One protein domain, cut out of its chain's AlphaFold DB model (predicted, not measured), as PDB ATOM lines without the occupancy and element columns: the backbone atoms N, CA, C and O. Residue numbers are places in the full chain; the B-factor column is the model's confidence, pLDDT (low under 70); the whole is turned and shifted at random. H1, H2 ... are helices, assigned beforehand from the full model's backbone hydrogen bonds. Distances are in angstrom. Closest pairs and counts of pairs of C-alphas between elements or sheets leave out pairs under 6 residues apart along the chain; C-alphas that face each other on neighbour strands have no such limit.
ATOM      1  N   TRP A   6     126.645 147.500  78.670       90.50
ATOM      2  CA  TRP A   6     126.408 147.994  80.031       90.50
ATOM      3  C   TRP A   6     125.155 147.404  80.687       90.50
ATOM      4  O   TRP A   6     125.121 147.222  81.899       90.50
ATOM      5  N   LYS A   7     124.121 147.088  79.896       92.88
ATOM      6  CA  LYS A   7     122.860 146.531  80.396       92.88
ATOM      7  C   LYS A   7     123.055 145.148  81.011       92.88
ATOM      8  O   LYS A   7     122.521 144.878  82.082       92.88
ATOM      9  N   GLU A   8     123.813 144.281  80.343       92.25
ATOM     10  CA  GLU A   8     124.112 142.929  80.828       92.25
ATOM     11  C   GLU A   8     125.003 142.988  82.066       92.25
ATOM     12  O   GLU A   8     124.733 142.333  83.073       92.25
ATOM     13  N   GLU A   9     126.020 143.848  82.030       91.88
ATOM     14  CA  GLU A   9     126.886 144.075  83.182       91.88
ATOM     15  C   GLU A   9     126.110 144.622  84.381       91.88
ATOM     16  O   GLU A   9     126.322 144.184  85.507       91.88
ATOM     17  N   TYR A  10     125.190 145.558  84.160       92.94
ATOM     18  CA  TYR A  10     124.369 146.126  85.221       92.94
ATOM     19  C   TYR A  10     123.444 145.079  85.848       92.94
ATOM     20  O   TYR A  10     123.324 145.050  87.072       92.94
ATOM     21  N   LYS A  11     122.882 144.153  85.057       92.62
ATOM     22  CA  LYS A  11     122.139 142.997  85.592       92.62
ATOM     23  C   LYS A  11     123.008 142.089  86.457       92.62
ATOM     24  O   LYS A  11     122.549 141.615  87.490       92.62
ATOM     25  N   ALA A  12     124.257 141.859  86.057       90.50
ATOM     26  CA  ALA A  12     125.193 141.059  86.843       90.50
ATOM     27  C   ALA A  12     125.654 141.778  88.125       90.50
ATOM     28  O   ALA A  12     125.918 141.134  89.139       90.50
ATOM     29  N   LEU A  13     125.767 143.110  88.086       88.50
ATOM     30  CA  LEU A  13     126.232 143.939  89.201       88.50
ATOM     31  C   LEU A  13     125.133 144.266  90.218       88.50
ATOM     32  O   LEU A  13     125.444 144.463  91.393       88.50
ATOM     33  N   ASN A  14     123.875 144.354  89.786       88.25
ATOM     34  CA  ASN A  14     122.747 144.701  90.640       88.25
ATOM     35  C   ASN A  14     121.748 143.530  90.738       88.25
ATOM     36  O   ASN A  14     120.831 143.432  89.923       88.25
ATOM     37  N   PRO A  15     121.868 142.658  91.757       85.25
ATOM     38  CA  PRO A  15     120.950 141.533  91.943       85.25
ATOM     39  C   PRO A  15     119.545 141.957  92.404       85.25
ATOM     40  O   PRO A  15     118.633 141.137  92.396       85.25
ATOM     41  N   ASN A  16     119.354 143.220  92.802       90.06
ATOM     42  CA  ASN A  16     118.100 143.725  93.372       90.06
ATOM     43  C   ASN A  16     117.194 144.410  92.337       90.06
ATOM     44  O   ASN A  16     116.285 145.162  92.707       90.06
ATOM     45  N   LEU A  17     117.447 144.185  91.046       92.38
ATOM     46  CA  LEU A  17     116.647 144.772  89.979       92.38
ATOM     47  C   LEU A  17     115.195 144.322  90.066       92.38
ATOM     48  O   LEU A  17     114.878 143.134  90.141       92.38
ATOM     49  N   GLN A  18     114.303 145.302  90.017       93.75
ATOM     50  CA  GLN A  18     112.877 145.037  89.984       93.75
ATOM     51  C   GLN A  18     112.477 144.455  88.619       93.75
ATOM     52  O   GLN A  18     113.071 144.814  87.598       93.75
ATOM     53  N   PRO A  19     111.420 143.626  88.541       93.75
ATOM     54  CA  PRO A  19     111.015 142.987  87.285       93.75
ATOM     55  C   PRO A  19     110.774 143.973  86.132       93.75
ATOM     56  O   PRO A  19     111.136 143.698  84.989       93.75
ATOM     57  N   TYR A  20     110.209 145.149  86.425       92.62
ATOM     58  CA  TYR A  20     109.968 146.184  85.417       92.62
ATOM     59  C   TYR A  20     111.268 146.816  84.890       92.62
ATOM     60  O   TYR A  20     111.319 147.216  83.731       92.62
ATOM     61  N   GLN A  21     112.318 146.885  85.713       93.81
ATOM     62  CA  GLN A  21     113.637 147.384  85.320       93.81
ATOM     63  C   GLN A  21     114.345 146.373  84.420       93.81
ATOM     64  O   GLN A  21     114.896 146.750  83.391       93.81
ATOM     65  N   THR A  22     114.269 145.081  84.753       93.88
ATOM     66  CA  THR A  22     114.794 144.007  83.899       93.88
ATOM     67  C   THR A  22     114.116 144.014  82.535       93.88
ATOM     68  O   THR A  22     114.801 144.036  81.514       93.88
ATOM     69  N   LYS A  23     112.781 144.109  82.518       94.25
ATOM     70  CA  LYS A  23     112.002 144.218  81.282       94.25
ATOM     71  C   LYS A  23     112.397 145.450  80.462       94.25
ATOM     72  O   LYS A  23     112.580 145.341  79.257       94.25
ATOM     73  N   LEU A  24     112.593 146.600  81.114       95.31
ATOM     74  CA  LEU A  24     113.066 147.819  80.452       95.31
ATOM     75  C   LEU A  24     114.465 147.652  79.832       95.31
ATOM     76  O   LEU A  24     114.728 148.183  78.754       95.31
ATOM     77  N   LEU A  25     115.370 146.923  80.490       94.44
ATOM     78  CA  LEU A  25     116.705 146.654  79.953       94.44
ATOM     79  C   LEU A  25     116.637 145.766  78.700       94.44
ATOM     80  O   LEU A  25     117.332 146.068  77.726       94.44
ATOM     81  N   ASP A  26     115.791 144.733  78.723       94.06
ATOM     82  CA  ASP A  26     115.616 143.767  77.629       94.06
ATOM     83  C   ASP A  26     114.879 144.346  76.423       94.06
ATOM     84  O   ASP A  26     115.370 144.287  75.298       94.06
ATOM     85  N   GLU A  27     113.707 144.932  76.653       94.25
ATOM     86  CA  GLU A  27     112.807 145.382  75.587       94.25
ATOM     87  C   GLU A  27     113.093 146.822  75.139       94.25
ATOM     88  O   GLU A  27     112.664 147.248  74.067       94.25
ATOM     89  N   GLY A  28     113.833 147.583  75.951       92.12
ATOM     90  CA  GLY A  28     114.074 149.003  75.728       92.12
ATOM     91  C   GLY A  28     112.883 149.894  76.111       92.12
ATOM     92  O   GLY A  28     111.806 149.412  76.476       92.12
ATOM     93  N   PRO A  29     113.073 151.224  76.073       94.12
ATOM     94  CA  PRO A  29     112.043 152.173  76.459       94.12
ATOM     95  C   PRO A  29     110.990 152.303  75.353       94.12
ATOM     96  O   PRO A  29     111.312 152.491  74.184       94.12
ATOM     97  N   GLN A  30     109.721 152.250  75.745       94.62
ATOM     98  CA  GLN A  30     108.549 152.462  74.886       94.62
ATOM     99  C   GLN A  30     107.905 153.840  75.124       94.62
ATOM    100  O   GLN A  30     106.964 154.228  74.436       94.62
ATOM    101  N   SER A  31     108.392 154.592  76.115       95.31
ATOM    102  CA  SER A  31     107.921 155.934  76.452       95.31
ATOM    103  C   SER A  31     109.069 156.838  76.905       95.31
ATOM    104  O   SER A  31     110.110 156.369  77.362       95.31
ATOM    105  N   ASN A  32     108.851 158.155  76.869       95.31
ATOM    106  CA  ASN A  32     109.844 159.129  77.340       95.31
ATOM    107  C   ASN A  32     110.190 158.955  78.826       95.31
ATOM    108  O   ASN A  32     111.344 159.120  79.212       95.31
ATOM    109  N   SER A  33     109.215 158.596  79.667       94.06
ATOM    110  CA  SER A  33     109.471 158.330  81.087       94.06
ATOM    111  C   SER A  33     110.369 157.108  81.284       94.06
ATOM    112  O   SER A  33     111.248 157.120  82.140       94.06
ATOM    113  N   GLN A  34     110.198 156.077  80.456       94.94
ATOM    114  CA  GLN A  34     111.071 154.908  80.454       94.94
ATOM    115  C   GLN A  34     112.471 155.232  79.928       94.94
ATOM    116  O   GLN A  34     113.440 154.681  80.439       94.94
ATOM    117  N   THR A  35     112.597 156.149  78.963       95.38
ATOM    118  CA  THR A  35     113.904 156.643  78.506       95.38
ATOM    119  C   THR A  35     114.669 157.312  79.642       95.38
ATOM    120  O   THR A  35     115.827 156.977  79.861       95.38
ATOM    121  N   LEU A  36     114.014 158.196  80.405       94.94
ATOM    122  CA  LEU A  36     114.628 158.834  81.574       94.94
ATOM    123  C   LEU A  36     115.053 157.798  82.619       94.94
ATOM    124  O   LEU A  36     116.187 157.823  83.082       94.94
ATOM    125  N   MET A  37     114.183 156.829  82.910       94.88
ATOM    126  CA  MET A  37     114.510 155.750  83.844       94.88
ATOM    127  C   MET A  37     115.709 154.915  83.372       94.88
ATOM    128  O   MET A  37     116.564 154.551  84.172       94.88
ATOM    129  N   LEU A  38     115.811 154.634  82.070       94.44
ATOM    130  CA  LEU A  38     116.954 153.915  81.513       94.44
ATOM    131  C   LEU A  38     118.247 154.741  81.601       94.44
ATOM    132  O   LEU A  38     119.309 154.176  81.863       94.44
ATOM    133  N   SER A  39     118.169 156.062  81.409       93.50
ATOM    134  CA  SER A  39     119.303 156.972  81.614       93.50
ATOM    135  C   SER A  39     119.781 156.974  83.066       93.50
ATOM    136  O   SER A  39     120.987 156.888  83.298       93.50
ATOM    137  N   ASP A  40     118.865 156.993  84.034       94.88
ATOM    138  CA  ASP A  40     119.211 156.899  85.457       94.88
ATOM    139  C   ASP A  40     119.919 155.574  85.768       94.88
ATOM    140  O   ASP A  40     120.990 155.560  86.377       94.88
ATOM    141  N   MET A  41     119.396 154.456  85.254       94.38
ATOM    142  CA  MET A  41     120.020 153.138  85.412       94.38
ATOM    143  C   MET A  41     121.426 153.073  84.793       94.38
ATOM    144  O   MET A  41     122.321 152.429  85.345       94.38
ATOM    145  N   TRP A  42     121.656 153.754  83.667       93.69
ATOM    146  CA  TRP A  42     122.989 153.851  83.066       93.69
ATOM    147  C   TRP A  42     123.963 154.619  83.968       93.69
ATOM    148  O   TRP A  42     125.096 154.176  84.171       93.69
ATOM    149  N   LEU A  43     123.530 155.735  84.560       93.38
ATOM    150  CA  LEU A  43     124.347 156.497  85.509       93.38
ATOM    151  C   LEU A  43     124.685 155.671  86.757       93.38
ATOM    152  O   LEU A  43     125.836 155.672  87.207       93.38
ATOM    153  N   GLU A  44     123.722 154.911  87.279       93.19
ATOM    154  CA  GLU A  44     123.963 153.974  88.378       93.19
ATOM    155  C   GLU A  44     125.009 152.918  88.011       93.19
ATOM    156  O   GLU A  44     125.952 152.686  88.775       93.19
ATOM    157  N   TRP A  45     124.905 152.315  86.822       93.00
ATOM    158  CA  TRP A  45     125.917 151.384  86.326       93.00
ATOM    159  C   TRP A  45     127.301 152.032  86.250       93.00
ATOM    160  O   TRP A  45     128.272 151.436  86.719       93.00
ATOM    161  N   LYS A  46     127.423 153.262  85.729       90.06
ATOM    162  CA  LYS A  46     128.714 153.975  85.678       90.06
ATOM    163  C   LYS A  46     129.315 154.128  87.072       90.06
ATOM    164  O   LYS A  46     130.518 153.900  87.245       90.06
ATOM    165  N   ALA A  47     128.498 154.471  88.065       89.19
ATOM    166  CA  ALA A  47     128.940 154.603  89.447       89.19
ATOM    167  C   ALA A  47     129.418 153.259  90.025       89.19
ATOM    168  O   ALA A  47     130.499 153.191  90.615       89.19
ATOM    169  N   LEU A  48     128.659 152.177  89.817       87.81
ATOM    170  CA  LEU A  48     129.017 150.826  90.270       87.81
ATOM    171  C   LEU A  48     130.279 150.297  89.577       87.81
ATOM    172  O   LEU A  48     131.190 149.803  90.241       87.81
ATOM    173  N   SER A  49     130.366 150.455  88.259       86.88
ATOM    174  CA  SER A  49     131.511 150.046  87.442       86.88
ATOM    175  C   SER A  49     132.788 150.782  87.855       86.88
ATOM    176  O   SER A  49     133.850 150.176  87.995       86.88
ATOM    177  N   THR A  50     132.687 152.081  88.154       85.12
ATOM    178  CA  THR A  50     133.823 152.876  88.650       85.12
ATOM    179  C   THR A  50     134.285 152.405  90.026       85.12
ATOM    180  O   THR A  50     135.482 152.208  90.234       85.12
ATOM    181  N   LYS A  51     133.351 152.163  90.956       82.88
ATOM    182  CA  LYS A  51     133.672 151.614  92.283       82.88
ATOM    183  C   LYS A  51     134.355 150.250  92.185       82.88
ATOM    184  O   LYS A  51     135.326 150.006  92.890       82.88
ATOM    185  N   ARG A  52     133.883 149.380  91.288       80.94
ATOM    186  CA  ARG A  52     134.491 148.067  91.055       80.94
ATOM    187  C   ARG A  52     135.920 148.187  90.533       80.94
ATOM    188  O   ARG A  52     136.802 147.567  91.109       80.94
ATOM    189  N   LYS A  53     136.164 149.037  89.530       77.38
ATOM    190  CA  LYS A  53     137.521 149.295  89.020       77.38
ATOM    191  C   LYS A  53     138.450 149.843  90.095       77.38
ATOM    192  O   LYS A  53     139.592 149.424  90.166       77.38
ATOM    193  N   LEU A  54     137.972 150.754  90.942       73.44
ATOM    194  CA  LEU A  54     138.763 151.254  92.069       73.44
ATOM    195  C   LEU A  54     139.114 150.138  93.057       73.44
ATOM    196  O   LEU A  54     140.256 150.065  93.495       73.44
ATOM    197  N   ASN A  55     138.168 149.251  93.370       68.00
ATOM    198  CA  ASN A  55     138.421 148.107  94.245       68.00
ATOM    199  C   ASN A  55     139.360 147.069  93.603       68.00
ATOM    200  O   ASN A  55     140.194 146.509  94.302       68.00
ATOM    201  N   GLU A  56     139.254 146.833  92.292       62.25
ATOM    202  CA  GLU A  56     140.171 145.972  91.529       62.25
ATOM    203  C   GLU A  56     141.586 146.572  91.503       62.25
ATOM    204  O   GLU A  56     142.543 145.890  91.849       62.25
ATOM    205  N   ILE A  57     141.721 147.874  91.225       59.19
ATOM    206  CA  ILE A  57     143.007 148.589  91.288       59.19
ATOM    207  C   ILE A  57     143.585 148.540  92.706       59.19
ATOM    208  O   ILE A  57     144.776 148.296  92.863       59.19
ATOM    209  N   ALA A  58     142.770 148.742  93.744       58.81
ATOM    210  CA  ALA A  58     143.217 148.664  95.133       58.81
ATOM    211  C   ALA A  58     143.633 147.240  95.549       58.81
ATOM    212  O   ALA A  58     144.500 147.090  96.407       58.81
ATOM    213  N   ALA A  59     143.039 146.202  94.952       56.69
ATOM    214  CA  ALA A  59     143.435 144.813  95.169       56.69
ATOM    215  C   ALA A  59     144.745 144.458  94.436       56.69
ATOM    216  O   ALA A  59     145.573 143.741  95.000       56.69
ATOM    217  N   ASP A  60     144.952 144.995  93.229       54.56
ATOM    218  CA  ASP A  60     146.158 144.776  92.416       54.56
ATOM    219  C   ASP A  60     147.342 145.677  92.813       54.56
ATOM    220  O   ASP A  60     148.496 145.347  92.533       54.56
ATOM    221  N   PHE A  61     147.105 146.783  93.525       50.03
ATOM    222  CA  PHE A  61     148.156 147.632  94.095       50.03
ATOM    223  C   PHE A  61     148.805 146.979  95.332       50.03
ATOM    224  O   PHE A  61     148.737 147.479  96.453       50.03
ATOM    225  N   ARG A  62     149.540 145.879  95.128       52.66
ATOM    226  CA  ARG A  62     150.712 145.576  95.963       52.66
ATOM    227  C   ARG A  62     151.907 146.328  95.393       52.66
ATOM    228  O   ARG A  62     152.776 145.742  94.755       52.66
ATOM    229  N   VAL A  63     151.950 147.638  95.617       48.41
ATOM    230  CA  VAL A  63     153.203 148.375  95.441       48.41
ATOM    231  C   VAL A  63     154.155 147.838  96.500       48.41
ATOM    232  O   VAL A  63     153.975 148.093  97.689       48.41
ATOM    233  N   GLN A  64     155.135 147.037  96.078       49.06
ATOM    234  CA  GLN A  64     156.339 146.860  96.877       49.06
ATOM    235  C   GLN A  64     156.995 148.231  96.941       49.06
ATOM    236  O   GLN A  64     157.550 148.707  95.952       49.06
ATOM    237  N   ASP A  65     156.852 148.878  98.090       49.78
ATOM    238  CA  ASP A  65     157.629 150.056  98.422       49.78
ATOM    239  C   ASP A  65     159.123 149.699  98.266       49.78
ATOM    240  O   ASP A  65     159.594 148.778  98.945       49.78
ATOM    241  N   PRO A  66     159.882 150.377  97.381       58.84
ATOM    242  CA  PRO A  66     161.322 150.165  97.234       58.84
ATOM    243  C   PRO A  66     162.108 150.435  98.526       58.84
ATOM    244  O   PRO A  66     163.267 150.035  98.627       58.84
ATOM    245  N   TRP A  67     161.486 151.108  99.498       64.88
ATOM    246  CA  TRP A  67     162.045 151.451 100.803       64.88
ATOM    247  C   TRP A  67     161.516 150.581 101.944       64.88
ATOM    248  O   TRP A  67     161.801 150.872 103.099       64.88
ATOM    249  N   GLY A  68     160.817 149.486 101.623       55.72
ATOM    250  CA  GLY A  68     160.685 148.334 102.503       55.72
ATOM    251  C   GLY A  68     160.163 148.627 103.905       55.72
ATOM    252  O   GLY A  68     160.856 148.341 104.869       55.72
ATOM    253  N   ASP A  69     158.904 149.044 104.009       47.28
ATOM    254  CA  ASP A  69     158.065 148.656 105.138       47.28
ATOM    255  C   ASP A  69     156.741 148.117 104.596       47.28
ATOM    256  O   ASP A  69     156.060 148.743 103.785       47.28
ATOM    257  N   ASN A  70     156.386 146.894 104.999       50.12
ATOM    258  CA  ASN A  70     155.149 146.233 104.592       50.12
ATOM    259  C   ASN A  70     153.949 146.963 105.208       50.12
ATOM    260  O   ASN A  70     153.427 146.550 106.247       50.12
ATOM    261  N   VAL A  71     153.486 148.038 104.573       50.59
ATOM    262  CA  VAL A  71     152.255 148.708 104.986       50.59
ATOM    263  C   VAL A  71     151.084 147.834 104.546       50.59
ATOM    264  O   VAL A  71     150.661 147.827 103.392       50.59
ATOM    265  N   SER A  72     150.596 147.017 105.480       53.53
ATOM    266  CA  SER A  72     149.336 146.290 105.325       53.53
ATOM    267  C   SER A  72     148.240 147.291 104.934       53.53
ATOM    268  O   SER A  72     148.228 148.391 105.495       53.53
ATOM    269  N   PRO A  73     147.317 146.955 104.009       49.31
ATOM    270  CA  PRO A  73     146.249 147.865 103.618       49.31
ATOM    271  C   PRO A  73     145.516 148.312 104.880       49.31
ATOM    272  O   PRO A  73     145.015 147.479 105.642       49.31
ATOM    273  N   CYS A  74     145.525 149.622 105.139       47.94
ATOM    274  CA  CYS A  74     144.882 150.201 106.305       47.94
ATOM    275  C   CYS A  74     143.449 149.675 106.374       47.94
ATOM    276  O   CYS A  74     142.610 150.011 105.537       47.94
ATOM    277  N   LYS A  75     143.153 148.858 107.389       50.72
ATOM    278  CA  LYS A  75     141.778 148.650 107.831       50.72
ATOM    279  C   LYS A  75     141.328 150.000 108.368       50.72
ATOM    280  O   LYS A  75     141.532 150.284 109.546       50.72
ATOM    281  N   VAL A  76     140.798 150.856 107.498       55.50
ATOM    282  CA  VAL A  76     140.129 152.082 107.922       55.50
ATOM    283  C   VAL A  76     138.917 151.609 108.711       55.50
ATOM    284  O   VAL A  76     137.893 151.228 108.148       55.50
ATOM    285  N   LYS A  77     139.070 151.525 110.034       53.81
ATOM    286  CA  LYS A  77     137.917 151.432 110.919       53.81
ATOM    287  C   LYS A  77     137.099 152.704 110.678       53.81
ATOM    288  O   LYS A  77     137.714 153.757 110.481       53.81
ATOM    289  N   PRO A  78     135.759 152.631 110.663       53.00
ATOM    290  CA  PRO A  78     134.942 153.833 110.701       53.00
ATOM    291  C   PRO A  78     135.498 154.739 111.798       53.00
ATOM    292  O   PRO A  78     135.731 154.271 112.912       53.00
ATOM    293  N   ILE A  79     135.796 155.991 111.454       56.19
ATOM    294  CA  ILE A  79     136.162 156.992 112.452       56.19
ATOM    295  C   ILE A  79     134.965 157.068 113.397       56.19
ATOM    296  O   ILE A  79     133.879 157.479 112.986       56.19
ATOM    297  N   GLU A  80     135.138 156.609 114.635       57.12
ATOM    298  CA  GLU A  80     134.208 156.930 115.708       57.12
ATOM    299  C   GLU A  80     134.322 158.437 115.911       57.12
ATOM    300  O   GLU A  80     135.314 158.940 116.435       57.12
ATOM    301  N   ILE A  81     133.347 159.172 115.375       62.59
ATOM    302  CA  ILE A  81     133.241 160.609 115.596       62.59
ATOM    303  C   ILE A  81     132.860 160.770 117.065       62.59
ATOM    304  O   ILE A  81     131.707 160.554 117.437       62.59
ATOM    305  N   ASP A  82     133.840 161.091 117.903       67.25
ATOM    306  CA  ASP A  82     133.585 161.408 119.300       67.25
ATOM    307  C   ASP A  82     132.959 162.809 119.448       67.25
ATOM    308  O   ASP A  82     132.984 163.659 118.548       67.25
ATOM    309  N   GLU A  83     132.370 163.074 120.616       64.06
ATOM    310  CA  GLU A  83     131.789 164.385 120.927       64.06
ATOM    311  C   GLU A  83     132.824 165.524 120.918       64.06
ATOM    312  O   GLU A  83     132.458 166.702 120.875       64.06
ATOM    313  N   GLN A  84     134.120 165.206 120.973       65.94
ATOM    314  CA  GLN A  84     135.198 166.186 120.908       65.94
ATOM    315  C   GLN A  84     135.357 166.724 119.482       65.94
ATOM    316  O   GLN A  84     135.479 167.937 119.307       65.94
ATOM    317  N   PHE A  85     135.251 165.862 118.469       63.22
ATOM    318  CA  PHE A  85     135.249 166.250 117.058       63.22
ATOM    319  C   PHE A  85     134.030 167.101 116.683       63.22
ATOM    320  O   PHE A  85     134.168 168.086 115.957       63.22
ATOM    321  N   LEU A  86     132.850 166.801 117.234       62.94
ATOM    322  CA  LEU A  86     131.629 167.592 117.015       62.94
ATOM    323  C   LEU A  86     131.749 169.047 117.502       62.94
ATOM    324  O   LEU A  86     131.113 169.937 116.935       62.94
ATOM    325  N   LYS A  87     132.598 169.322 118.502       66.06
ATOM    326  CA  LYS A  87     132.842 170.688 119.003       66.06
ATOM    327  C   LYS A  87     133.672 171.545 118.044       66.06
ATOM    328  O   LYS A  87     133.545 172.763 118.085       66.06
ATOM    329  N   PHE A  88     134.484 170.935 117.177       61.16
ATOM    330  CA  PHE A  88     135.304 171.660 116.197       61.16
ATOM    331  C   PHE A  88     134.530 172.088 114.946       61.16
ATOM    332  O   PHE A  88     134.934 173.034 114.279       61.16
ATOM    333  N   VAL A  89     133.419 171.415 114.634       65.00
ATOM    334  CA  VAL A  89     132.574 171.720 113.461       65.00
ATOM    335  C   VAL A  89     131.388 172.618 113.836       65.00
ATOM    336  O   VAL A  89     130.530 172.903 113.002       65.00
ATOM    337  N   ALA A  90     131.318 173.082 115.089       61.91
ATOM    338  CA  ALA A  90     130.297 174.030 115.499       61.91
ATOM    339  C   ALA A  90     130.408 175.303 114.632       61.91
ATOM    340  O   ALA A  90     131.495 175.881 114.539       61.91
TER     341      ALA A  90
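AT A GLANCE: This is residues 6 to 90 of the 93 residues of an uncharacterized protein of Prochlorococcus marinus (strain SARG / CCMP1375 / SS120) (UniProt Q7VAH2). One long helix, H3, has the short helices H1 and H2 on one side of it, while a long tail turns back from its last end and sticks out with residues 74 to 90, H4 among them. The 85 printed residues, with four named helices in the order H1, H2, H3, H4 and no named strand, are all helix in class and extended, with a radius of gyration of the C-alphas of 20.7 A and spans of 57 by 42 by 18 A.

IN THESE COORDINATES: Find C-alpha 32 at (109.844, 159.129, 77.340); from there H3, residues 32 to 60, runs 41.9 A to C-alpha 60 at (146.158, 144.776, 92.416). Before it come H1, residues 6 to 13, and H2, residues 19 to 27; H4 is residues 83 to 88.

HOW THE PARTS SIT: H3 touches H1 with residues 42 to 48 alone, at a steep tilt of 60 degrees; the closest C-alphas, of Tyr 10 and Trp 45, are 5.6 A apart. H2 only just touches H3, with 3 pairs of C-alphas within 8 A, Leu 24 and Leu 38 closest at 7.3 A. H4 is apart from H1, H2 and H3. Every O i to N i+4 pair is within hydrogen-bond range in H1, H2 and H3; in H4 0 of 2 are, beside 2 of 3 O i to N i+3 pairs.

THE WHOLE: The printed part has no cut, H3 to H4 is a long link of 22 residues, and pLDDT is under 70 in residues 55 to 90.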